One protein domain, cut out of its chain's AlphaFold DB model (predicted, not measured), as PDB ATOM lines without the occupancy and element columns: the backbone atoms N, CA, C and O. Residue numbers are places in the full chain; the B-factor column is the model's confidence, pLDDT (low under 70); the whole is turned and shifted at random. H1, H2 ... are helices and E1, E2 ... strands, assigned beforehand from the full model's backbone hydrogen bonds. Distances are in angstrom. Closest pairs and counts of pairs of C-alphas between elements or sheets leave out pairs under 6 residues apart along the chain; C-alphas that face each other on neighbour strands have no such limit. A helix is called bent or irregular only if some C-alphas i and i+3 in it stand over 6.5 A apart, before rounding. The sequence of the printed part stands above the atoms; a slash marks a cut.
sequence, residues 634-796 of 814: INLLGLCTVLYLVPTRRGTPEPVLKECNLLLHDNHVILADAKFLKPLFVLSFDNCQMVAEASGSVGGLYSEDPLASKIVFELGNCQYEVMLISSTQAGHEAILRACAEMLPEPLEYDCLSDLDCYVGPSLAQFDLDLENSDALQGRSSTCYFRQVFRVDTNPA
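This is residues 634 to 796 of the 814 residues of the protein "RhoGEF domain-containing protein" of Metschnikowia aff. pulcherrima (UniProt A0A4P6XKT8). One antiparallel sheet of seven strands, in the order E4, E3, E2, E1, E8, E7, E5, is folded back on itself and curled like part of a barrel, with H1 packed at one end and H2 beyond the other. A short parallel pair, E6 and E9, adds a second small sheet, with E6 over the face of the large sheet near E8 and E9 farther out, and the long stretch of residues 739 to 772, with no named element, runs from H1 to H2, pairing briefly with E4 and E8 on the way. The printed part has 163 residues, with nine named strands and two named helices in the order E1 to E8, H1, H2, E9. The class is mixed, helices and strands, though under half of the residues are in named elements. The whole is compact, with a radius of gyration of the C-alphas of 14.8 A, and spans 44 by 33 by 32 A.

In the large sheet, E1 is residues 636 to 646, 27.3 A long, from C-alpha 636 at (-29.354, -22.712, 34.391), and E2 is residues 654 to 664, 26.9 A. E3 is residues 668 to 673, 16.6 A; E4 is 678 to 684, 17.4 A; E5 is 688 to 691; E7 is 708 to 714, 20.1 A; E8 is 718 to 725, 23.4 A. H1 is residues 729 to 738, 14.2 A, and H2 is residues 773 to 782, 15.3 A, beginning at C-alpha 773 at (-31.641, -6.884, -2.190). E6 is residues 700 to 702, and E9, residues 788 to 790, ends at C-alpha 790 at (-49.372, -24.142, 14.337).

The strongly twisted sheet is a folded sheet, one sheet bent back into two leaves: E4 and E3 face E1, E8, E7 and E5, with E2 as the hinge. E1 bends by 69 degrees at residue 639, and E2 by 72 degrees at residue 661. E1 to E4 form a meander, each strand the antiparallel neighbour of the one before; N 642 and O 658 of the hairpin E1 and E2 are 2.8 A apart, within hydrogen-bond range. E1 and E8 are antiparallel, with N 643 and O 723 at 2.9 A. The edge strands E4 and E5 meet only through their link. H1 is on the sheet at a height of 7.5 A, only just over none of its strands, with 2 C-alphas falling on E1 and 2 on E8; its closest C-alphas to E1 are Ala 738 and Leu 636, 6.9 A. H2 is only just not on the sheet, with 4 pairs of C-alphas within 10 A. E6 and E9 are parallel, with N 789 and O 700 at 2.8 A, and the closest C-alphas of E6 and E8, Leu 701 and Met 723, are 6.9 A apart. Every O i to N i+4 pair is within hydrogen-bond range in H1, but 3 of 6 in H2, which is irregular: C-alphas 778 and 781 are 8.0 A apart.

The two C-alphas farthest apart, Ala 730 and Ser 773, are 44.5 A from each other. The printed part has no cut, and the link from H1 to H2, 34 residues, is long. In it, residues 758 to 759 pair antiparallel with 681 to 682 of E4, and 767 to 768 with 718 to 719 of E8. The mean pLDDT of the printed part is 88.5, and residues 743 to 745, 749 to 752 and 793 to 796 are under 70.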
ATOM      1  N   ILE A 634     -22.492 -21.183  34.025       95.00
ATOM      2  CA  ILE A 634     -23.859 -21.636  33.731       95.00
ATOM      3  C   ILE A 634     -24.783 -21.157  34.853       95.00
ATOM      4  O   ILE A 634     -24.520 -21.428  36.026       95.00
ATOM      5  N   ASN A 635     -25.819 -20.396  34.509       93.19
ATOM      6  CA  ASN A 635     -26.895 -19.953  35.402       93.19
ATOM      7  C   ASN A 635     -27.975 -21.027  35.543       93.19
ATOM      8  O   ASN A 635     -28.448 -21.296  36.645       93.19
ATOM      9  N   LEU A 636     -28.342 -21.662  34.428       95.12
ATOM     10  CA  LEU A 636     -29.354 -22.712  34.391       95.12
ATOM     11  C   LEU A 636     -28.887 -23.859  33.501       95.12
ATOM     12  O   LEU A 636     -28.475 -23.647  32.362       95.12
ATOM     13  N   LEU A 637     -29.003 -25.077  34.019       96.00
ATOM     14  CA  LEU A 637     -28.835 -26.312  33.264       96.00
ATOM     15  C   LEU A 637     -30.150 -27.086  33.327       96.00
ATOM     16  O   LEU A 637     -30.631 -27.406  34.415       96.00
ATOM     17  N   GLY A 638     -30.727 -27.393  32.171       95.44
ATOM     18  CA  GLY A 638     -32.029 -28.042  32.084       95.44
ATOM     19  C   GLY A 638     -32.171 -28.950  30.872       95.44
ATOM     20  O   GLY A 638     -31.265 -29.089  30.054       95.44
ATOM     21  N   LEU A 639     -33.343 -29.564  30.766       96.12
ATOM     22  CA  LEU A 639     -33.771 -30.350  29.615       96.12
ATOM     23  C   LEU A 639     -35.058 -29.741  29.081       96.12
ATOM     24  O   LEU A 639     -35.986 -29.483  29.849       96.12
ATOM     25  N   CYS A 640     -35.118 -29.525  27.776       96.38
ATOM     26  CA  CYS A 640     -36.310 -29.021  27.110       96.38
ATOM     27  C   CYS A 640     -36.491 -29.703  25.758       96.38
ATOM     28  O   CYS A 640     -35.562 -30.291  25.199       96.38
ATOM     29  N   THR A 641     -37.708 -29.638  25.234       96.69
ATOM     30  CA  THR A 641     -37.963 -30.022  23.852       96.69
ATOM     31  C   THR A 641     -37.877 -28.777  22.988       96.69
ATOM     32  O   THR A 641     -38.553 -27.789  23.244       96.69
ATOM     33  N   VAL A 642     -37.035 -28.828  21.970       97.38
ATOM     34  CA  VAL A 642     -36.798 -27.734  21.041       97.38
ATOM     35  C   VAL A 642     -37.476 -28.060  19.721       97.38
ATOM     36  O   VAL A 642     -37.265 -29.143  19.166       97.38
ATOM     37  N   LEU A 643     -38.274 -27.125  19.216       96.50
ATOM     38  CA  LEU A 643     -38.894 -27.198  17.903       96.50
ATOM     39  C   LEU A 643     -38.377 -26.077  17.007       96.50
ATOM     40  O   LEU A 643     -38.315 -24.918  17.410       96.50
ATOM     41  N   TYR A 644     -38.031 -26.427  15.775       96.56
ATOM     42  CA  TYR A 644     -37.624 -25.481  14.740       96.56
ATOM     43  C   TYR A 644     -38.080 -25.969  13.365       96.56
ATOM     44  O   TYR A 644     -38.432 -27.137  13.196       96.56
ATOM     45  N   LEU A 645     -38.082 -25.078  12.375       95.12
ATOM     46  CA  LEU A 645     -38.466 -25.405  11.002       95.12
ATOM     47  C   LEU A 645     -37.228 -25.606  10.129       95.12
ATOM     48  O   LEU A 645     -36.282 -24.826  10.203       95.12
ATOM     49  N   VAL A 646     -37.252 -26.624   9.273       94.81
ATOM     50  CA  VAL A 646     -36.207 -26.909   8.277       94.81
ATOM     51  C   VAL A 646     -36.771 -26.635   6.882       94.81
ATOM     52  O   VAL A 646     -37.906 -27.029   6.598       94.81
ATOM     53  N   PRO A 647     -36.024 -25.971   5.981       92.25
ATOM     54  CA  PRO A 647     -36.512 -25.702   4.640       92.25
ATOM     55  C   PRO A 647     -36.618 -27.011   3.851       92.25
ATOM     56  O   PRO A 647     -35.713 -27.847   3.871       92.25
ATOM     57  N   THR A 648     -37.706 -27.180   3.102       89.50
ATOM     58  CA  THR A 648     -37.875 -28.330   2.208       89.50
ATOM     59  C   THR A 648     -37.795 -27.903   0.752       89.50
ATOM     60  O   THR A 648     -38.152 -26.787   0.377       89.50
ATOM     61  N   ARG A 649     -37.406 -28.835  -0.126       85.25
ATOM     62  CA  ARG A 649     -37.431 -28.605  -1.583       85.25
ATOM     63  C   ARG A 649     -38.840 -28.352  -2.130       85.25
ATOM     64  O   ARG A 649     -38.971 -27.898  -3.259       85.25
ATOM     65  N   ARG A 650     -39.881 -28.704  -1.367       81.19
ATOM     66  CA  ARG A 650     -41.290 -28.548  -1.748       81.19
ATOM     67  C   ARG A 650     -41.855 -27.176  -1.356       81.19
ATOM     68  O   ARG A 650     -43.026 -26.929  -1.609       81.19
ATOM     69  N   GLY A 651     -41.036 -26.304  -0.765       77.56
ATOM     70  CA  GLY A 651     -41.385 -24.929  -0.411       77.56
ATOM     71  C   GLY A 651     -41.971 -24.777   0.991       77.56
ATOM     72  O   GLY A 651     -41.665 -23.800   1.659       77.56
ATOM     73  N   THR A 652     -42.748 -25.744   1.488       84.38
ATOM     74  CA  THR A 652     -43.286 -25.696   2.858       84.38
ATOM     75  C   THR A 652     -42.238 -26.173   3.868       84.38
ATOM     76  O   THR A 652     -41.812 -27.330   3.764       84.38
ATOM     77  N   PRO A 653     -41.812 -25.349   4.838       89.81
ATOM     78  CA  PRO A 653     -40.917 -25.792   5.900       89.81
ATOM     79  C   PRO A 653     -41.502 -26.963   6.698       89.81
ATOM     80  O   PRO A 653     -42.710 -27.026   6.926       89.81
ATOM     81  N   GLU A 654     -40.647 -27.890   7.125       90.81
ATOM     82  CA  GLU A 654     -41.036 -29.042   7.946       90.81
ATOM     83  C   GLU A 654     -40.619 -28.825   9.408       90.81
ATOM     84  O   GLU A 654     -39.477 -28.424   9.657       90.81
ATOM     85  N   PRO A 655     -41.505 -29.095  10.385       92.75
ATOM     86  CA  PRO A 655     -41.159 -28.988  11.793       92.75
ATOM     87  C   PRO A 655     -40.275 -30.153  12.234       92.75
ATOM     88  O   PRO A 655     -40.544 -31.320  11.945       92.75
ATOM     89  N   VAL A 656     -39.233 -29.834  12.995       94.69
ATOM     90  CA  VAL A 656     -38.323 -30.797  13.608       94.69
ATOM     91  C   VAL A 656     -38.346 -30.610  15.115       94.69
ATOM     92  O   VAL A 656     -38.110 -29.516  15.617       94.69
ATOM     93  N   LEU A 657     -38.608 -31.707  15.825       95.31
ATOM     94  CA  LEU A 657     -38.662 -31.762  17.282       95.31
ATOM     95  C   LEU A 657     -37.441 -32.510  17.826       95.31
ATOM     96  O   LEU A 657     -37.137 -33.624  17.383       95.31
ATOM     97  N   LYS A 658     -36.743 -31.916  18.794       96.25
ATOM     98  CA  LYS A 658     -35.532 -32.477  19.403       96.25
ATOM     99  C   LYS A 658     -35.516 -32.277  20.909       96.25
ATOM    100  O   LYS A 658     -35.678 -31.166  21.391       96.25
ATOM    101  N   GLU A 659     -35.235 -33.337  21.653       96.50
ATOM    102  CA  GLU A 659     -34.903 -33.216  23.073       96.50
ATOM    103  C   GLU A 659     -33.487 -32.644  23.214       96.50
ATOM    104  O   GLU A 659     -32.539 -33.162  22.615       96.50
ATOM    105  N   CYS A 660     -33.350 -31.566  23.983       97.88
ATOM    106  CA  CYS A 660     -32.102 -30.832  24.126       97.88
ATOM    107  C   CYS A 660     -31.749 -30.578  25.591       97.88
ATOM    108  O   CYS A 660     -32.610 -30.265  26.415       97.88
ATOM    109  N   ASN A 661     -30.451 -30.636  25.889       97.44
ATOM    110  CA  ASN A 661     -29.889 -29.977  27.056       97.44
ATOM    111  C   ASN A 661     -29.898 -28.466  26.803       97.44
ATOM    112  O   ASN A 661     -29.378 -28.004  25.785       97.44
ATOM    113  N   LEU A 662     -30.479 -27.718  27.731       97.44
ATOM    114  CA  LEU A 662     -30.464 -26.264  27.772       97.44
ATOM    115  C   LEU A 662     -29.384 -25.810  28.749       97.44
ATOM    116  O   LEU A 662     -29.414 -26.195  29.917       97.44
ATOM    117  N   LEU A 663     -28.462 -24.979  28.279       97.44
ATOM    118  CA  LEU A 663     -27.445 -24.333  29.094       97.44
ATOM    119  C   LEU A 663     -27.602 -22.822  28.923       97.44
ATOM    120  O   LEU A 663     -27.357 -22.292  27.841       97.44
ATOM    121  N   LEU A 664     -28.029 -22.134  29.978       95.88
ATOM    122  CA  LEU A 664     -28.098 -20.675  30.004       95.88
ATOM    123  C   LEU A 664     -26.885 -20.122  30.737       95.88
ATOM    124  O   LEU A 664     -26.637 -20.475  31.891       95.88
ATOM    125  N   HIS A 665     -26.160 -19.248  30.057       94.81
ATOM    126  CA  HIS A 665     -25.090 -18.416  30.592       94.81
ATOM    127  C   HIS A 665     -25.604 -16.976  30.768       94.81
ATOM    128  O   HIS A 665     -26.775 -16.716  30.504       94.81
ATOM    129  N   ASP A 666     -24.753 -16.043  31.207       90.00
ATOM    130  CA  ASP A 666     -25.170 -14.638  31.395       90.00
ATOM    131  C   ASP A 666     -25.563 -13.965  30.068       90.00
ATOM    132  O   ASP A 666     -26.559 -13.265  30.016       90.00
ATOM    133  N   ASN A 667     -24.818 -14.220  28.983       91.31
ATOM    134  CA  ASN A 667     -25.044 -13.566  27.682       91.31
ATOM    135  C   ASN A 667     -25.334 -14.550  26.539       91.31
ATOM    136  O   ASN A 667     -25.376 -14.145  25.381       91.31
ATOM    137  N   HIS A 668     -25.448 -15.849  26.823       94.75
ATOM    138  CA  HIS A 668     -25.596 -16.870  25.785       94.75
ATOM    139  C   HIS A 668     -26.547 -17.984  26.214       94.75
ATOM    140  O   HIS A 668     -26.535 -18.428  27.364       94.75
ATOM    141  N   VAL A 669     -27.305 -18.508  25.255       96.12
ATOM    142  CA  VAL A 669     -28.056 -19.758  25.381       96.12
ATOM    143  C   VAL A 669     -27.444 -20.813  24.471       96.12
ATOM    144  O   VAL A 669     -27.233 -20.583  23.281       96.12
ATOM    145  N   ILE A 670     -27.168 -21.990  25.028       97.38
ATOM    146  CA  ILE A 670     -26.713 -23.157  24.275       97.38
ATOM    147  C   ILE A 670     -27.784 -24.239  24.368       97.38
ATOM    148  O   ILE A 670     -28.162 -24.682  25.454       97.38
ATOM    149  N   LEU A 671     -28.251 -24.690  23.211       98.00
ATOM    150  CA  LEU A 671     -29.167 -25.813  23.058       98.00
ATOM    151  C   LEU A 671     -28.396 -26.954  22.408       98.00
ATOM    152  O   LEU A 671     -27.969 -26.836  21.261       98.00
ATOM    153  N   ALA A 672     -28.214 -28.057  23.125       97.81
ATOM    154  CA  ALA A 672     -27.461 -29.211  22.644       97.81
ATOM    155  C   ALA A 672     -28.346 -30.452  22.538       97.81
ATOM    156  O   ALA A 672     -29.076 -30.760  23.474       97.81
ATOM    157  N   ASP A 673     -28.249 -31.202  21.437       97.19
ATOM    158  CA  ASP A 673     -29.013 -32.443  21.246       97.19
ATOM    159  C   ASP A 673     -28.685 -33.425  22.384       97.19
ATOM    160  O   ASP A 673     -27.523 -33.788  22.591       97.19
ATOM    161  N   ALA A 674     -29.703 -33.858  23.134       95.50
ATOM    162  CA  ALA A 674     -29.512 -34.671  24.333       95.50
ATOM    163  C   ALA A 674     -28.921 -36.060  24.038       95.50
ATOM    164  O   ALA A 674     -28.302 -36.673  24.907       95.50
ATOM    165  N   LYS A 675     -29.090 -36.563  22.809       94.69
ATOM    166  CA  LYS A 675     -28.593 -37.876  22.393       94.69
ATOM    167  C   LYS A 675     -27.169 -37.806  21.863       94.69
ATOM    168  O   LYS A 675     -26.373 -38.699  22.148       94.69
ATOM    169  N   PHE A 676     -26.875 -36.805  21.037       94.88
ATOM    170  CA  PHE A 676     -25.571 -36.688  20.379       94.88
ATOM    171  C   PHE A 676     -24.576 -35.834  21.153       94.88
ATOM    172  O   PHE A 676     -23.394 -35.882  20.833       94.88
ATOM    173  N   LEU A 677     -25.047 -35.086  22.157       94.75
ATOM    174  CA  LEU A 677     -24.236 -34.182  22.970       94.75
ATOM    175  C   LEU A 677     -23.439 -33.207  22.097       94.75
ATOM    176  O   LEU A 677     -22.257 -32.958  22.314       94.75
ATOM    177  N   LYS A 678     -24.118 -32.674  21.078       96.25
ATOM    178  CA  LYS A 678     -23.598 -31.659  20.165       96.25
ATOM    179  C   LYS A 678     -24.479 -30.418  20.214       96.25
ATOM    180  O   LYS A 678     -25.704 -30.570  20.275       96.25
ATOM    181  N   PRO A 679     -23.895 -29.212  20.167       97.12
ATOM    182  CA  PRO A 679     -24.661 -27.983  20.081       97.12
ATOM    183  C   PRO A 679     -25.485 -27.994  18.792       97.12
ATOM    184  O   PRO A 679     -24.980 -28.284  17.707       97.12
ATOM    185  N   LEU A 680     -26.771 -27.695  18.926       97.50
ATOM    186  CA  LEU A 680     -27.649 -27.335  17.817       97.50
ATOM    187  C   LEU A 680     -27.650 -25.821  17.637       97.50
ATOM    188  O   LEU A 680     -27.550 -25.349  16.509       97.50
ATOM    189  N   PHE A 681     -27.723 -25.088  18.747       97.62
ATOM    190  CA  PHE A 681     -27.751 -23.634  18.760       97.62
ATOM    191  C   PHE A 681     -26.817 -23.104  19.850       97.62
ATOM    192  O   PHE A 681     -26.834 -23.610  20.973       97.62
ATOM    193  N   VAL A 682     -26.021 -22.093  19.520       96.94
ATOM    194  CA  VAL A 682     -25.367 -21.183  20.471       96.94
ATOM    195  C   VAL A 682     -25.840 -19.803  20.067       96.94
ATOM    196  O   VAL A 682     -25.569 -19.398  18.942       96.94
ATOM    197  N   LEU A 683     -26.597 -19.120  20.914       95.31
ATOM    198  CA  LEU A 683     -27.195 -17.835  20.569       95.31
ATOM    199  C   LEU A 683     -26.800 -16.797  21.616       95.31
ATOM    200  O   LEU A 683     -26.985 -17.032  22.813       95.31
ATOM    201  N   SER A 684     -26.251 -15.669  21.167       92.81
ATOM    202  CA  SER A 684     -25.981 -14.509  22.024       92.81
ATOM    203  C   SER A 684     -27.280 -13.768  22.335       92.81
ATOM    204  O   SER A 684     -28.113 -13.586  21.447       92.81
ATOM    205  N   PHE A 685     -27.438 -13.310  23.576       90.75
ATOM    206  CA  PHE A 685     -28.613 -12.550  24.013       90.75
ATOM    207  C   PHE A 685     -28.762 -11.230  23.254       90.75
ATOM    208  O   PHE A 685     -29.886 -10.818  22.993       90.75
ATOM    209  N   ASP A 686     -27.654 -10.632  22.810       88.12
ATOM    210  CA  ASP A 686     -27.659  -9.403  22.005       88.12
ATOM    211  C   ASP A 686     -28.357  -9.581  20.647       88.12
ATOM    212  O   ASP A 686     -28.817  -8.610  20.054       88.12
ATOM    213  N   ASN A 687     -28.442 -10.819  20.153       89.75
ATOM    214  CA  ASN A 687     -29.088 -11.154  18.886       89.75
ATOM    215  C   ASN A 687     -30.426 -11.883  19.096       89.75
ATOM    216  O   ASN A 687     -30.955 -12.440  18.136       89.75
ATOM    217  N   CYS A 688     -30.936 -11.958  20.331       92.75
ATOM    218  CA  CYS A 688     -32.112 -12.750  20.683       92.75
ATOM    219  C   CYS A 688     -33.192 -11.922  21.377       92.75
ATOM    220  O   CYS A 688     -32.915 -11.063  22.208       92.75
ATOM    221  N   GLN A 689     -34.439 -12.299  21.122       93.12
ATOM    222  CA  GLN A 689     -35.616 -11.868  21.857       93.12
ATOM    223  C   GLN A 689     -36.347 -13.103  22.390       93.12
ATOM    224  O   GLN A 689     -36.653 -14.036  21.639       93.12
ATOM    225  N   MET A 690     -36.660 -13.098  23.686       93.56
ATOM    226  CA  MET A 690     -37.516 -14.116  24.289       93.56
ATOM    227  C   MET A 690     -38.981 -13.685  24.194       93.56
ATOM    228  O   MET A 690     -39.382 -12.656  24.729       93.56
ATOM    229  N   VAL A 691     -39.800 -14.515  23.560       94.12
ATOM    230  CA  VAL A 691     -41.255 -14.391  23.514       94.12
ATOM    231  C   VAL A 691     -41.830 -15.419  24.484       94.12
ATOM    232  O   VAL A 691     -41.855 -16.618  24.194       94.12
ATOM    233  N   ALA A 692     -42.254 -14.948  25.659       92.94
ATOM    234  CA  ALA A 692     -42.754 -15.812  26.729       92.94
ATOM    235  C   ALA A 692     -44.034 -16.560  26.323       92.94
ATOM    236  O   ALA A 692     -44.131 -17.762  26.545       92.94
ATOM    237  N   GLU A 693     -44.974 -15.865  25.676       92.12
ATOM    238  CA  GLU A 693     -46.251 -16.427  25.233       92.12
ATOM    239  C   GLU A 693     -46.237 -16.678  23.721       92.12
ATOM    240  O   GLU A 693     -46.434 -15.769  22.911       92.12
ATOM    241  N   ALA A 694     -46.028 -17.933  23.316       89.50
ATOM    242  CA  ALA A 694     -46.022 -18.298  21.897       89.50
ATOM    243  C   ALA A 694     -47.377 -18.054  21.200       89.50
ATOM    244  O   ALA A 694     -47.418 -17.765  19.999       89.50
ATOM    245  N   SER A 695     -48.476 -18.125  21.954       89.06
ATOM    246  CA  SER A 695     -49.846 -17.909  21.478       89.06
ATOM    247  C   SER A 695     -50.152 -16.448  21.119       89.06
ATOM    248  O   SER A 695     -51.056 -16.191  20.327       89.06
ATOM    249  N   GLY A 696     -49.398 -15.483  21.655       84.00
ATOM    250  CA  GLY A 696     -49.573 -14.054  21.370       84.00
ATOM    251  C   GLY A 696     -48.819 -13.555  20.133       84.00
ATOM    252  O   GLY A 696     -48.894 -12.372  19.802       84.00
ATOM    253  N   SER A 697     -48.055 -14.417  19.452       81.88
ATOM    254  CA  SER A 697     -47.167 -13.993  18.365       81.88
ATOM    255  C   SER A 697     -47.910 -13.698  17.049       81.88
ATOM    256  O   SER A 697     -48.809 -14.430  16.637       81.88
ATOM    257  N   VAL A 698     -47.519 -12.618  16.353       78.12
ATOM    258  CA  VAL A 698     -48.162 -12.105  15.115       78.12
ATOM    259  C   VAL A 698     -47.747 -12.911  13.865       78.12
ATOM    260  O   VAL A 698     -47.555 -12.367  12.781       78.12
ATOM    261  N   GLY A 699     -47.552 -14.221  14.009       84.50
ATOM    262  CA  GLY A 699     -46.930 -15.064  12.992       84.50
ATOM    263  C   GLY A 699     -45.839 -15.950  13.568       84.50
ATOM    264  O   GLY A 699     -45.482 -15.823  14.740       84.50
ATOM    265  N   GLY A 700     -45.269 -16.824  12.739       90.88
ATOM    266  CA  GLY A 700     -44.151 -17.644  13.195       90.88
ATOM    267  C   GLY A 700     -44.555 -19.020  13.686       90.88
ATOM    268  O   GLY A 700     -45.631 -19.535  13.379       90.88
ATOM    269  N   LEU A 701     -43.679 -19.596  14.497       93.00
ATOM    270  CA  LEU A 701     -44.003 -20.752  15.319       93.00
ATOM    271  C   LEU A 701     -45.046 -20.365  16.375       93.00
ATOM    272  O   LEU A 701     -44.771 -19.563  17.267       93.00
ATOM    273  N   TYR A 702     -46.227 -20.975  16.285       93.69
ATOM    274  CA  TYR A 702     -47.358 -20.751  17.183       93.69
ATOM    275  C   TYR A 702     -47.675 -22.024  17.966       93.69
ATOM    276  O   TYR A 702     -47.749 -23.105  17.383       93.69
ATOM    277  N   SER A 703     -47.911 -21.892  19.270       93.25
ATOM    278  CA  SER A 703     -48.359 -22.987  20.135       93.25
ATOM    279  C   SER A 703     -49.367 -22.468  21.156       93.25
ATOM    280  O   SER A 703     -49.210 -21.361  21.669       93.25
ATOM    281  N   GLU A 704     -50.389 -23.275  21.448       93.50
ATOM    282  CA  GLU A 704     -51.346 -23.038  22.542       93.50
ATOM    283  C   GLU A 704     -50.853 -23.619  23.880       93.50
ATOM    284  O   GLU A 704     -51.479 -23.398  24.915       93.50
ATOM    285  N   ASP A 705     -49.743 -24.367  23.876       93.31
ATOM    286  CA  ASP A 705     -49.165 -24.944  25.090       93.31
ATOM    287  C   ASP A 705     -48.619 -23.824  25.999       93.31
ATOM    288  O   ASP A 705     -47.690 -23.117  25.593       93.31
ATOM    289  N   PRO A 706     -49.130 -23.663  27.235       94.12
ATOM    290  CA  PRO A 706     -48.649 -22.638  28.160       94.12
ATOM    291  C   PRO A 706     -47.197 -22.857  28.609       94.12
ATOM    292  O   PRO A 706     -46.596 -21.959  29.187       94.12
ATOM    293  N   LEU A 707     -46.620 -24.039  28.364       95.25
ATOM    294  CA  LEU A 707     -45.220 -24.352  28.658       95.25
ATOM    295  C   LEU A 707     -44.280 -24.065  27.480       95.25
ATOM    296  O   LEU A 707     -43.068 -24.315  27.588       95.25
ATOM    297  N   ALA A 708     -44.816 -23.557  26.368       95.81
ATOM    298  CA  ALA A 708     -44.061 -23.170  25.190       95.81
ATOM    299  C   ALA A 708     -43.669 -21.688  25.243       95.81
ATOM    300  O   ALA A 708     -44.505 -20.800  25.356       95.81
ATOM    301  N   SER A 709     -42.375 -21.436  25.090       95.50
ATOM    302  CA  SER A 709     -41.793 -20.108  24.868       95.50
ATOM    303  C   SER A 709     -41.012 -20.128  23.558       95.50
ATOM    304  O   SER A 709     -40.711 -21.197  23.024       95.50
ATOM    305  N   LYS A 710     -40.694 -18.966  22.998       95.00
ATOM    306  CA  LYS A 710     -40.002 -18.859  21.711       95.00
ATOM    307  C   LYS A 710     -38.808 -17.925  21.824       95.00
ATOM    308  O   LYS A 710     -38.921 -16.852  22.396       95.00
ATOM    309  N   ILE A 711     -37.689 -18.314  21.227       96.00
ATOM    310  CA  ILE A 711     -36.555 -17.432  20.977       96.00
ATOM    311  C   ILE A 711     -36.614 -17.019  19.509       96.00
ATOM    312  O   ILE A 711     -36.526 -17.869  18.619       96.00
ATOM    313  N   VAL A 712     -36.770 -15.721  19.272       94.81
ATOM    314  CA  VAL A 712     -36.543 -15.092  17.966       94.81
ATOM    315  C   VAL A 712     -35.105 -14.606  17.957       94.81
ATOM    316  O   VAL A 712     -34.663 -14.026  18.944       94.81
ATOM    317  N   PHE A 713     -34.359 -14.847  16.886       94.69
ATOM    318  CA  PHE A 713     -32.987 -14.361  16.801       94.69
ATOM    319  C   PHE A 713     -32.581 -13.969  15.387       94.69
ATOM    320  O   PHE A 713     -33.152 -14.441  14.401       94.69
ATOM    321  N   GLU A 714     -31.561 -13.124  15.303       92.62
ATOM    322  CA  GLU A 714     -31.000 -12.624  14.051       92.62
ATOM    323  C   GLU A 714     -29.665 -13.287  13.721       92.62
ATOM    324  O   GLU A 714     -28.816 -13.512  14.586       92.62
ATOM    325  N   LEU A 715     -29.489 -13.615  12.441       91.38
ATOM    326  CA  LEU A 715     -28.219 -14.079  11.897       91.38
ATOM    327  C   LEU A 715     -28.073 -13.604  10.447       91.38
ATOM    328  O   LEU A 715     -28.773 -14.070   9.536       91.38
ATOM    329  N   GLY A 716     -27.128 -12.693  10.229       88.44
ATOM    330  CA  GLY A 716     -27.035 -11.881   9.026       88.44
ATOM    331  C   GLY A 716     -28.324 -11.088   8.809       88.44
ATOM    332  O   GLY A 716     -28.965 -10.628   9.743       88.44
ATOM    333  N   ASN A 717     -28.771 -11.001   7.559       88.81
ATOM    334  CA  ASN A 717     -29.976 -10.242   7.188       88.81
ATOM    335  C   ASN A 717     -31.264 -11.088   7.296       88.81
ATOM    336  O   ASN A 717     -32.148 -11.011   6.439       88.81
ATOM    337  N   CYS A 718     -31.318 -12.009   8.260       90.50
ATOM    338  CA  CYS A 718     -32.406 -12.971   8.408       90.50
ATOM    339  C   CYS A 718     -32.780 -13.136   9.880       90.50
ATOM    340  O   CYS A 718     -31.901 -13.242  10.735       90.50
ATOM    341  N   GLN A 719     -34.080 -13.259  10.137       92.75
ATOM    342  CA  GLN A 719     -34.616 -13.669  11.429       92.75
ATOM    343  C   GLN A 719     -34.982 -15.150  11.407       92.75
ATOM    344  O   GLN A 719     -35.420 -15.701  10.391       92.75
ATOM    345  N   TYR A 720     -34.817 -15.792  12.553       94.94
ATOM    346  CA  TYR A 720     -35.098 -17.199  12.785       94.94
ATOM    347  C   TYR A 720     -35.860 -17.359  14.091       94.94
ATOM    348  O   TYR A 720     -35.811 -16.501  14.970       94.94
ATOM    349  N   GLU A 721     -36.547 -18.488  14.225       95.94
ATOM    350  CA  GLU A 721     -37.315 -18.801  15.421       95.94
ATOM    351  C   GLU A 721     -37.063 -20.229  15.870       95.94
ATOM    352  O   GLU A 721     -37.004 -21.162  15.062       95.94
ATOM    353  N   VAL A 722     -36.956 -20.393  17.183       97.06
ATOM    354  CA  VAL A 722     -36.864 -21.686  17.845       97.06
ATOM    355  C   VAL A 722     -37.818 -21.673  19.032       97.06
ATOM    356  O   VAL A 722     -37.787 -20.767  19.858       97.06
ATOM    357  N   MET A 723     -38.675 -22.682  19.127       96.88
ATOM    358  CA  MET A 723     -39.619 -22.836  20.227       96.88
ATOM    359  C   MET A 723     -39.048 -23.786  21.281       96.88
ATOM    360  O   MET A 723     -38.573 -24.875  20.959       96.88
ATOM    361  N   LEU A 724     -39.106 -23.370  22.542       97.06
ATOM    362  CA  LEU A 724     -38.710 -24.131  23.718       97.06
ATOM    363  C   LEU A 724     -39.963 -24.600  24.456       97.06
ATOM    364  O   LEU A 724     -40.732 -23.788  24.966       97.06
ATOM    365  N   ILE A 725     -40.142 -25.911  24.554       96.25
ATOM    366  CA  ILE A 725     -41.262 -26.543  25.248       96.25
ATOM    367  C   ILE A 725     -40.714 -27.222  26.500       96.25
ATOM    368  O   ILE A 725     -39.906 -28.159  26.434       96.25
ATOM    369  N   SER A 726     -41.140 -26.725  27.657       95.94
ATOM    370  CA  SER A 726     -40.754 -27.283  28.952       95.94
ATOM    371  C   SER A 726     -41.637 -28.464  29.328       95.94
ATOM    372  O   SER A 726     -42.827 -28.487  29.043       95.94
ATOM    373  N   SER A 727     -41.072 -29.443  30.032       92.56
ATOM    374  CA  SER A 727     -41.841 -30.590  30.535       92.56
ATOM    375  C   SER A 727     -42.636 -30.283  31.809       92.56
ATOM    376  O   SER A 727     -43.508 -31.058  32.195       92.56
ATOM    377  N   THR A 728     -42.309 -29.186  32.498       94.62
ATOM    378  CA  THR A 728     -42.935 -28.783  33.760       94.62
ATOM    379  C   THR A 728     -43.083 -27.267  33.827       94.62
ATOM    380  O   THR A 728     -42.236 -26.541  33.302       94.62
ATOM    381  N   GLN A 729     -44.105 -26.800  34.549       95.62
ATOM    382  CA  GLN A 729     -44.319 -25.379  34.844       95.62
ATOM    383  C   GLN A 729     -43.106 -24.744  35.539       95.62
ATOM    384  O   GLN A 729     -42.625 -23.702  35.118       95.62
ATOM    385  N   ALA A 730     -42.551 -25.413  36.555       95.38
ATOM    386  CA  ALA A 730     -41.381 -24.911  37.277       95.38
ATOM    387  C   ALA A 730     -40.147 -24.766  36.367       95.38
ATOM    388  O   ALA A 730     -39.389 -23.808  36.499       95.38
ATOM    389  N   GLY A 731     -39.950 -25.704  35.430       94.25
ATOM    390  CA  GLY A 731     -38.899 -25.603  34.418       94.25
ATOM    391  C   GLY A 731     -39.118 -24.416  33.482       94.25
ATOM    392  O   GLY A 731     -38.185 -23.656  33.248       94.25
ATOM    393  N   HIS A 732     -40.352 -24.218  33.016       95.69
ATOM    394  CA  HIS A 732     -40.721 -23.086  32.167       95.69
ATOM    395  C   HIS A 732     -40.458 -21.741  32.862       95.69
ATOM    396  O   HIS A 732     -39.750 -20.890  32.328       95.69
ATOM    397  N   GLU A 733     -40.929 -21.579  34.100       95.94
ATOM    398  CA  GLU A 733     -40.699 -20.371  34.899       95.94
ATOM    399  C   GLU A 733     -39.211 -20.116  35.167       95.94
ATOM    400  O   GLU A 733     -38.768 -18.966  35.159       95.94
ATOM    401  N   ALA A 734     -38.423 -21.173  35.390       94.19
ATOM    402  CA  ALA A 734     -36.980 -21.051  35.568       94.19
ATOM    403  C   ALA A 734     -36.286 -20.552  34.293       94.19
ATOM    404  O   ALA A 734     -35.399 -19.703  34.389       94.19
ATOM    405  N   ILE A 735     -36.704 -21.032  33.116       94.44
ATOM    406  CA  ILE A 735     -36.190 -20.564  31.820       94.44
ATOM    407  C   ILE A 735     -36.538 -19.093  31.615       94.44
ATOM    408  O   ILE A 735     -35.640 -18.298  31.354       94.44
ATOM    409  N   LEU A 736     -37.806 -18.709  31.788       94.12
ATOM    410  CA  LEU A 736     -38.230 -17.318  31.615       94.12
ATOM    411  C   LEU A 736     -37.496 -16.371  32.567       94.12
ATOM    412  O   LEU A 736     -37.038 -15.311  32.152       94.12
ATOM    413  N   ARG A 737     -37.328 -16.768  33.834       92.81
ATOM    414  CA  ARG A 737     -36.586 -15.975  34.821       92.81
ATOM    415  C   ARG A 737     -35.111 -15.832  34.450       92.81
ATOM    416  O   ARG A 737     -34.561 -14.750  34.598       92.81
ATOM    417  N   ALA A 738     -34.474 -16.909  33.995       89.06
ATOM    418  CA  ALA A 738     -33.065 -16.890  33.609       89.06
ATOM    419  C   ALA A 738     -32.821 -16.121  32.299       89.06
ATOM    420  O   ALA A 738     -31.754 -15.545  32.127       89.06
ATOM    421  N   CYS A 739     -33.812 -16.071  31.407       88.56
ATOM    422  CA  CYS A 739     -33.771 -15.290  30.172       88.56
ATOM    423  C   CYS A 739     -34.339 -13.870  30.329       88.56
ATOM    424  O   CYS A 739     -34.480 -13.176  29.328       88.56
ATOM    425  N   ALA A 740     -34.660 -13.419  31.546       85.44
ATOM    426  CA  ALA A 740     -35.223 -12.087  31.780       85.44
ATOM    427  C   ALA A 740     -34.271 -10.943  31.377       85.44
ATOM    428  O   ALA A 740     -34.718  -9.814  31.199       85.44
ATOM    429  N   GLU A 741     -32.974 -11.235  31.241       72.81
ATOM    430  CA  GLU A 741     -31.955 -10.296  30.759       72.81
ATOM    431  C   GLU A 741     -31.877 -10.216  29.219       72.81
ATOM    432  O   GLU A 741     -31.210  -9.323  28.700       72.81
ATOM    433  N   MET A 742     -32.562 -11.098  28.473       79.69
ATOM    434  CA  MET A 742     -32.699 -10.951  27.016       79.69
ATOM    435  C   MET A 742     -33.506  -9.691  26.682       79.69
ATOM    436  O   MET A 742     -34.394  -9.294  27.441       79.69
ATOM    437  N   LEU A 743     -33.222  -9.078  25.527       67.94
ATOM    438  CA  LEU A 743     -33.907  -7.861  25.098       67.94
ATOM    439  C   LEU A 743     -35.430  -8.089  25.068       67.94
ATOM    440  O   LEU A 743     -35.899  -9.007  24.388       67.94
ATOM    441  N   PRO A 744     -36.222  -7.271  25.789       65.88
ATOM    442  CA  PRO A 744     -37.678  -7.336  25.696       65.88
ATOM    443  C   PRO A 744     -38.179  -6.710  24.388       65.88
ATOM    444  O   PRO A 744     -39.260  -7.051  23.903       65.88
ATOM    445  N   GLU A 745     -37.397  -5.787  23.820       69.12
ATOM    446  CA  GLU A 745     -37.736  -5.046  22.610       69.12
ATOM    447  C   GLU A 745     -37.580  -5.916  21.345       69.12
ATOM    448  O   GLU A 745     -36.745  -6.823  21.321       69.12
ATOM    449  N   PRO A 746     -38.392  -5.675  20.295       72.94
ATOM    450  CA  PRO A 746     -38.239  -6.343  19.004       72.94
ATOM    451  C   PRO A 746     -36.855  -6.105  18.395       72.94
ATOM    452  O   PRO A 746     -36.306  -5.012  18.507       72.94
ATOM    453  N   LEU A 747     -36.326  -7.112  17.704       75.00
ATOM    454  CA  LEU A 747     -35.040  -7.009  17.013       75.00
ATOM    455  C   LEU A 747     -35.149  -6.117  15.755       75.00
ATOM    456  O   LEU A 747     -36.158  -6.161  15.046       75.00
ATOM    457  N   GLU A 748     -34.117  -5.303  15.498       75.12
ATOM    458  CA  GLU A 748     -34.083  -4.268  14.443       75.12
ATOM    459  C   GLU A 748     -33.162  -4.607  13.243       75.12
ATOM    460  O   GLU A 748     -32.783  -3.707  12.500       75.12
ATOM    461  N   TYR A 749     -32.772  -5.869  13.023       67.94
ATOM    462  CA  TYR A 749     -31.755  -6.278  12.029       67.94
ATOM    463  C   TYR A 749     -30.366  -5.638  12.227       67.94
ATOM    464  O   TYR A 749     -29.550  -5.584  11.305       67.94
ATOM    465  N   ASP A 750     -30.055  -5.199  13.447       65.31
ATOM    466  CA  ASP A 750     -28.793  -4.545  13.822       65.31
ATOM    467  C   ASP A 750     -27.834  -5.560  14.495       65.31
ATOM    468  O   ASP A 750     -27.169  -5.254  15.490       65.31
ATOM    469  N   CYS A 751     -27.752  -6.792  13.964       62.25
ATOM    470  CA  CYS A 751     -26.955  -7.865  14.565       62.25
ATOM    471  C   CYS A 751     -25.485  -7.436  14.735       62.25
ATOM    472  O   CYS A 751     -24.762  -7.136  13.776       62.25
ATOM    473  N   LEU A 752     -25.013  -7.412  15.982       65.19
ATOM    474  CA  LEU A 752     -23.671  -6.916  16.296       65.19
ATOM    475  C   LEU A 752     -22.583  -7.892  15.826       65.19
ATOM    476  O   LEU A 752     -21.452  -7.482  15.542       65.19
ATOM    477  N   SER A 753     -22.918  -9.184  15.726       72.06
ATOM    478  CA  SER A 753     -21.952 -10.244  15.462       72.06
ATOM    479  C   SER A 753     -22.594 -11.569  15.024       72.06
ATOM    480  O   SER A 753     -23.173 -12.289  15.834       72.06
ATOM    481  N   ASP A 754     -22.415 -11.937  13.753       80.12
ATOM    482  CA  ASP A 754     -22.841 -13.245  13.229       80.12
ATOM    483  C   ASP A 754     -22.005 -14.418  13.762       80.12
ATOM    484  O   ASP A 754     -22.480 -15.548  13.774       80.12
ATOM    485  N   LEU A 755     -20.745 -14.185  14.163       85.88
ATOM    486  CA  LEU A 755     -19.849 -15.272  14.591       85.88
ATOM    487  C   LEU A 755     -20.071 -15.684  16.052       85.88
ATOM    488  O   LEU A 755     -19.543 -16.715  16.467       85.88
ATOM    489  N   ASP A 756     -20.854 -14.909  16.805       85.56
ATOM    490  CA  ASP A 756     -21.292 -15.253  18.164       85.56
ATOM    491  C   ASP A 756     -22.493 -16.184  18.201       85.56
ATOM    492  O   ASP A 756     -22.798 -16.783  19.234       85.56
ATOM    493  N   CYS A 757     -23.157 -16.337  17.061       92.50
ATOM    494  CA  CYS A 757     -24.230 -17.289  16.896       92.50
ATOM    495  C   CYS A 757     -23.719 -18.511  16.125       92.50
ATOM    496  O   CYS A 757     -23.067 -18.408  15.088       92.50
ATOM    497  N   TYR A 758     -24.056 -19.699  16.611       95.12
ATOM    498  CA  TYR A 758     -23.867 -20.951  15.894       95.12
ATOM    499  C   TYR A 758     -25.216 -21.629  15.702       95.12
ATOM    500  O   TYR A 758     -25.956 -21.854  16.658       95.12
ATOM    501  N   VAL A 759     -25.507 -21.987  14.456       96.19
ATOM    502  CA  VAL A 759     -26.713 -22.710  14.059       96.19
ATOM    503  C   VAL A 759     -26.267 -23.955  13.298       96.19
ATOM    504  O   VAL A 759     -25.865 -23.881  12.140       96.19
ATOM    505  N   GLY A 760     -26.300 -25.100  13.976       94.69
ATOM    506  CA  GLY A 760     -25.917 -26.393  13.413       94.69
ATOM    507  C   GLY A 760     -26.884 -26.928  12.346       94.69
ATOM    508  O   GLY A 760     -26.424 -27.362  11.286       94.69
ATOM    509  N   PRO A 761     -28.213 -26.958  12.581       94.81
ATOM    510  CA  PRO A 761     -29.162 -27.448  11.586       94.81
ATOM    511  C   PRO A 761     -29.453 -26.406  10.496       94.81
ATOM    512  O   PRO A 761     -29.302 -25.205  10.691       94.81
ATOM    513  N   SER A 762     -29.952 -26.855   9.342       93.88
ATOM    514  CA  SER A 762     -30.510 -25.941   8.339       93.88
ATOM    515  C   SER A 762     -31.867 -25.428   8.822       93.88
ATOM    516  O   SER A 762     -32.789 -26.223   8.978       93.88
ATOM    517  N   LEU A 763     -31.986 -24.121   9.064       94.06
ATOM    518  CA  LEU A 763     -33.227 -23.489   9.511       94.06
ATOM    519  C   LEU A 763     -33.974 -22.799   8.370       94.06
ATOM    520  O   LEU A 763     -33.361 -22.194   7.488       94.06
ATOM    521  N   ALA A 764     -35.303 -22.869   8.409       92.94
ATOM    522  CA  ALA A 764     -36.157 -22.018   7.595       92.94
ATOM    523  C   ALA A 764     -36.169 -20.609   8.198       92.94
ATOM    524  O   ALA A 764     -36.196 -20.447   9.420       92.94
ATOM    525  N   GLN A 765     -36.131 -19.596   7.340       91.25
ATOM    526  CA  GLN A 765     -36.070 -18.202   7.775       91.25
ATOM    527  C   GLN A 765     -37.472 -17.721   8.123       91.25
ATOM    528  O   GLN A 765     -38.412 -17.931   7.358       91.25
ATOM    529  N   PHE A 766     -37.607 -17.081   9.276       87.69
ATOM    530  CA  PHE A 766     -38.862 -16.486   9.714       87.69
ATOM    531  C   PHE A 766     -39.182 -15.221   8.927       87.69
ATOM    532  O   PHE A 766     -40.303 -15.064   8.434       87.69
ATOM    533  N   ASP A 767     -38.176 -14.360   8.788       87.44
ATOM    534  CA  ASP A 767     -38.298 -13.085   8.100       87.44
ATOM    535  C   ASP A 767     -36.958 -12.648   7.489       87.44
ATOM    536  O   ASP A 767     -35.885 -13.117   7.890       87.44
ATOM    537  N   LEU A 768     -37.021 -11.755   6.505       85.31
ATOM    538  CA  LEU A 768     -35.869 -11.214   5.784       85.31
ATOM    539  C   LEU A 768     -35.889  -9.692   5.841       85.31
ATOM    540  O   LEU A 768     -36.939  -9.084   5.653       85.31
ATOM    541  N   ASP A 769     -34.712  -9.091   5.991       85.19
ATOM    542  CA  ASP A 769     -34.573  -7.655   5.785       85.19
ATOM    543  C   ASP A 769     -34.862  -7.315   4.311       85.19
ATOM    544  O   ASP A 769     -34.102  -7.667   3.400       85.19
ATOM    545  N   LEU A 770     -35.999  -6.653   4.082       84.06
ATOM    546  CA  LEU A 770     -36.476  -6.269   2.756       84.06
ATOM    547  C   LEU A 770     -35.671  -5.113   2.153       84.06
ATOM    548  O   LEU A 770     -35.718  -4.916   0.938       84.06
ATOM    549  N   GLU A 771     -34.928  -4.354   2.962       84.94
ATOM    550  CA  GLU A 771     -34.045  -3.299   2.458       84.94
ATOM    551  C   GLU A 771     -32.799  -3.889   1.781       84.94
ATOM    552  O   GLU A 771     -32.147  -3.236   0.960       84.94
ATOM    553  N   ASN A 772     -32.499  -5.162   2.053       81.94
ATOM    554  CA  ASN A 772     -31.348  -5.854   1.512       81.94
ATOM    555  C   ASN A 772     -31.695  -6.712   0.280       81.94
ATOM    556  O   ASN A 772     -32.166  -7.851   0.379       81.94
ATOM    557  N   SER A 773     -31.384  -6.197  -0.914       81.06
ATOM    558  CA  SER A 773     -31.641  -6.884  -2.190       81.06
ATOM    559  C   SER A 773     -30.990  -8.265  -2.300       81.06
ATOM    560  O   SER A 773     -31.554  -9.162  -2.931       81.06
ATOM    561  N   ASP A 774     -29.825  -8.458  -1.677       79.38
ATOM    562  CA  ASP A 774     -29.085  -9.721  -1.739       79.38
ATOM    563  C   ASP A 774     -29.782 -10.810  -0.909       79.38
ATOM    564  O   ASP A 774     -29.820 -11.981  -1.306       79.38
ATOM    565  N   ALA A 775     -30.386 -10.427   0.223       78.06
ATOM    566  CA  ALA A 775     -31.184 -11.330   1.048       78.06
ATOM    567  C   ALA A 775     -32.432 -11.809   0.286       78.06
ATOM    568  O   ALA A 775     -32.709 -13.010   0.233       78.06
ATOM    569  N   LEU A 776     -33.125 -10.885  -0.385       79.12
ATOM    570  CA  LEU A 776     -34.321 -11.163  -1.185       79.12
ATOM    571  C   LEU A 776     -34.062 -12.120  -2.359       79.12
ATOM    572  O   LEU A 776     -34.802 -13.094  -2.542       79.12
ATOM    573  N   GLN A 777     -33.013 -11.869  -3.149       77.25
ATOM    574  CA  GLN A 777     -32.732 -12.646  -4.364       77.25
ATOM    575  C   GLN A 777     -32.244 -14.069  -4.069       77.25
ATOM    576  O   GLN A 777     -32.537 -14.987  -4.832       77.25
ATOM    577  N   GLY A 778     -31.512 -14.270  -2.969       73.75
ATOM    578  CA  GLY A 778     -30.914 -15.568  -2.649       73.75
ATOM    579  C   GLY A 778     -31.742 -16.468  -1.731       73.75
ATOM    580  O   GLY A 778     -31.492 -17.673  -1.700       73.75
ATOM    581  N   ARG A 779     -32.669 -15.907  -0.939       76.38
ATOM    582  CA  ARG A 779     -33.218 -16.606   0.242       76.38
ATOM    583  C   ARG A 779     -34.744 -16.593   0.374       76.38
ATOM    584  O   ARG A 779     -35.284 -17.295   1.225       76.38
ATOM    585  N   SER A 780     -35.461 -15.892  -0.502       75.62
ATOM    586  CA  SER A 780     -36.931 -15.809  -0.461       75.62
ATOM    587  C   SER A 780     -37.641 -17.171  -0.480       75.62
ATOM    588  O   SER A 780     -38.673 -17.322   0.164       75.62
ATOM    589  N   SER A 781     -37.080 -18.192  -1.139       77.44
ATOM    590  CA  SER A 781     -37.688 -19.531  -1.210       77.44
ATOM    591  C   SER A 781     -37.612 -20.342   0.088       77.44
ATOM    592  O   SER A 781     -38.267 -21.375   0.194       77.44
ATOM    593  N   THR A 782     -36.769 -19.937   1.041       81.94
ATOM    594  CA  THR A 782     -36.616 -20.592   2.355       81.94
ATOM    595  C   THR A 782     -37.234 -19.789   3.494       81.94
ATOM    596  O   THR A 782     -37.219 -20.248   4.638       81.94
ATOM    597  N   CYS A 783     -37.748 -18.600   3.177       84.00
ATOM    598  CA  CYS A 783     -38.426 -17.722   4.108       84.00
ATOM    599  C   CYS A 783     -39.924 -18.011   4.108       84.00
ATOM    600  O   CYS A 783     -40.527 -18.197   3.051       84.00
ATOM    601  N   TYR A 784     -40.524 -18.032   5.291       86.62
ATOM    602  CA  TYR A 784     -41.962 -18.217   5.436       86.62
ATOM    603  C   TYR A 784     -42.704 -16.939   5.857       86.62
ATOM    604  O   TYR A 784     -43.887 -17.017   6.173       86.62
ATOM    605  N   PHE A 785     -42.038 -15.776   5.810       84.12
ATOM    606  CA  PHE A 785     -42.608 -14.422   5.926       84.12
ATOM    607  C   PHE A 785     -43.692 -14.296   7.003       84.12
ATOM    608  O   PHE A 785     -44.813 -13.858   6.738       84.12
ATOM    609  N   ARG A 786     -43.369 -14.733   8.222       80.81
ATOM    610  CA  ARG A 786     -44.279 -14.714   9.380       80.81
ATOM    611  C   ARG A 786     -45.597 -15.479   9.204       80.81
ATOM    612  O   ARG A 786     -46.522 -15.292   9.992       80.81
ATOM    613  N   GLN A 787     -45.709 -16.384   8.232       85.81
ATOM    614  CA  GLN A 787     -46.829 -17.319   8.173       85.81
ATOM    615  C   GLN A 787     -46.919 -18.089   9.499       85.81
ATOM    616  O   GLN A 787     -45.905 -18.486  10.071       85.81
ATOM    617  N   VAL A 788     -48.139 -18.274  10.003       87.56
ATOM    618  CA  VAL A 788     -48.381 -19.004  11.251       87.56
ATOM    619  C   VAL A 788     -48.193 -20.503  11.011       87.56
ATOM    620  O   VAL A 788     -48.943 -21.115  10.248       87.56
ATOM    621  N   PHE A 789     -47.233 -21.103  11.711       86.31
ATOM    622  CA  PHE A 789     -47.028 -22.545  11.801       86.31
ATOM    623  C   PHE A 789     -47.551 -23.021  13.146       86.31
ATOM    624  O   PHE A 789     -46.879 -22.888  14.168       86.31
ATOM    625  N   ARG A 790     -48.771 -23.562  13.137       87.81
ATOM    626  CA  ARG A 790     -49.372 -24.142  14.337       87.81
ATOM    627  C   ARG A 790     -48.672 -25.440  14.696       87.81
ATOM    628  O   ARG A 790     -48.583 -26.364  13.889       87.81
ATOM    629  N   VAL A 791     -48.183 -25.479  15.921       83.31
ATOM    630  CA  VAL A 791     -47.543 -26.628  16.529       83.31
ATOM    631  C   VAL A 791     -48.542 -27.220  17.512       83.31
ATOM    632  O   VAL A 791     -48.579 -26.854  18.681       83.31
ATOM    633  N   ASP A 792     -49.348 -28.163  17.031       77.19
ATOM    634  CA  ASP A 792     -50.236 -28.957  17.882       77.19
ATOM    635  C   ASP A 792     -49.410 -30.064  18.552       77.19
ATOM    636  O   ASP A 792     -49.575 -31.260  18.299       77.19
ATOM    637  N   THR A 793     -48.419 -29.691  19.360       59.44
ATOM    638  CA  THR A 793     -47.724 -30.688  20.166       59.44
ATOM    639  C   THR A 793     -48.636 -31.056  21.317       59.44
ATOM    640  O   THR A 793     -48.841 -30.266  22.226       59.44
ATOM    641  N   ASN A 794     -49.158 -32.280  21.293       53.31
ATOM    642  CA  ASN A 794     -49.503 -33.005  22.505       53.31
ATOM    643  C   ASN A 794     -48.283 -33.882  22.845       53.31
ATOM    644  O   ASN A 794     -48.218 -35.039  22.408       53.31
ATOM    645  N   PRO A 795     -47.257 -33.358  23.553       52.69
ATOM    646  CA  PRO A 795     -46.004 -34.080  23.787       52.69
ATOM    647  C   PRO A 795     -46.225 -35.328  24.657       52.69
ATOM    648  O   PRO A 795     -45.362 -36.205  24.728       52.69
ATOM    649  N   ALA A 796     -47.397 -35.437  25.297       46.94
ATOM    650  CA  ALA A 796     -47.767 -36.515  26.201       46.94
ATOM    651  C   ALA A 796     -47.872 -37.897  25.523       46.94
ATOM    652  O   ALA A 796     -47.749 -38.914  26.206       46.94
TER     653      ALA A 796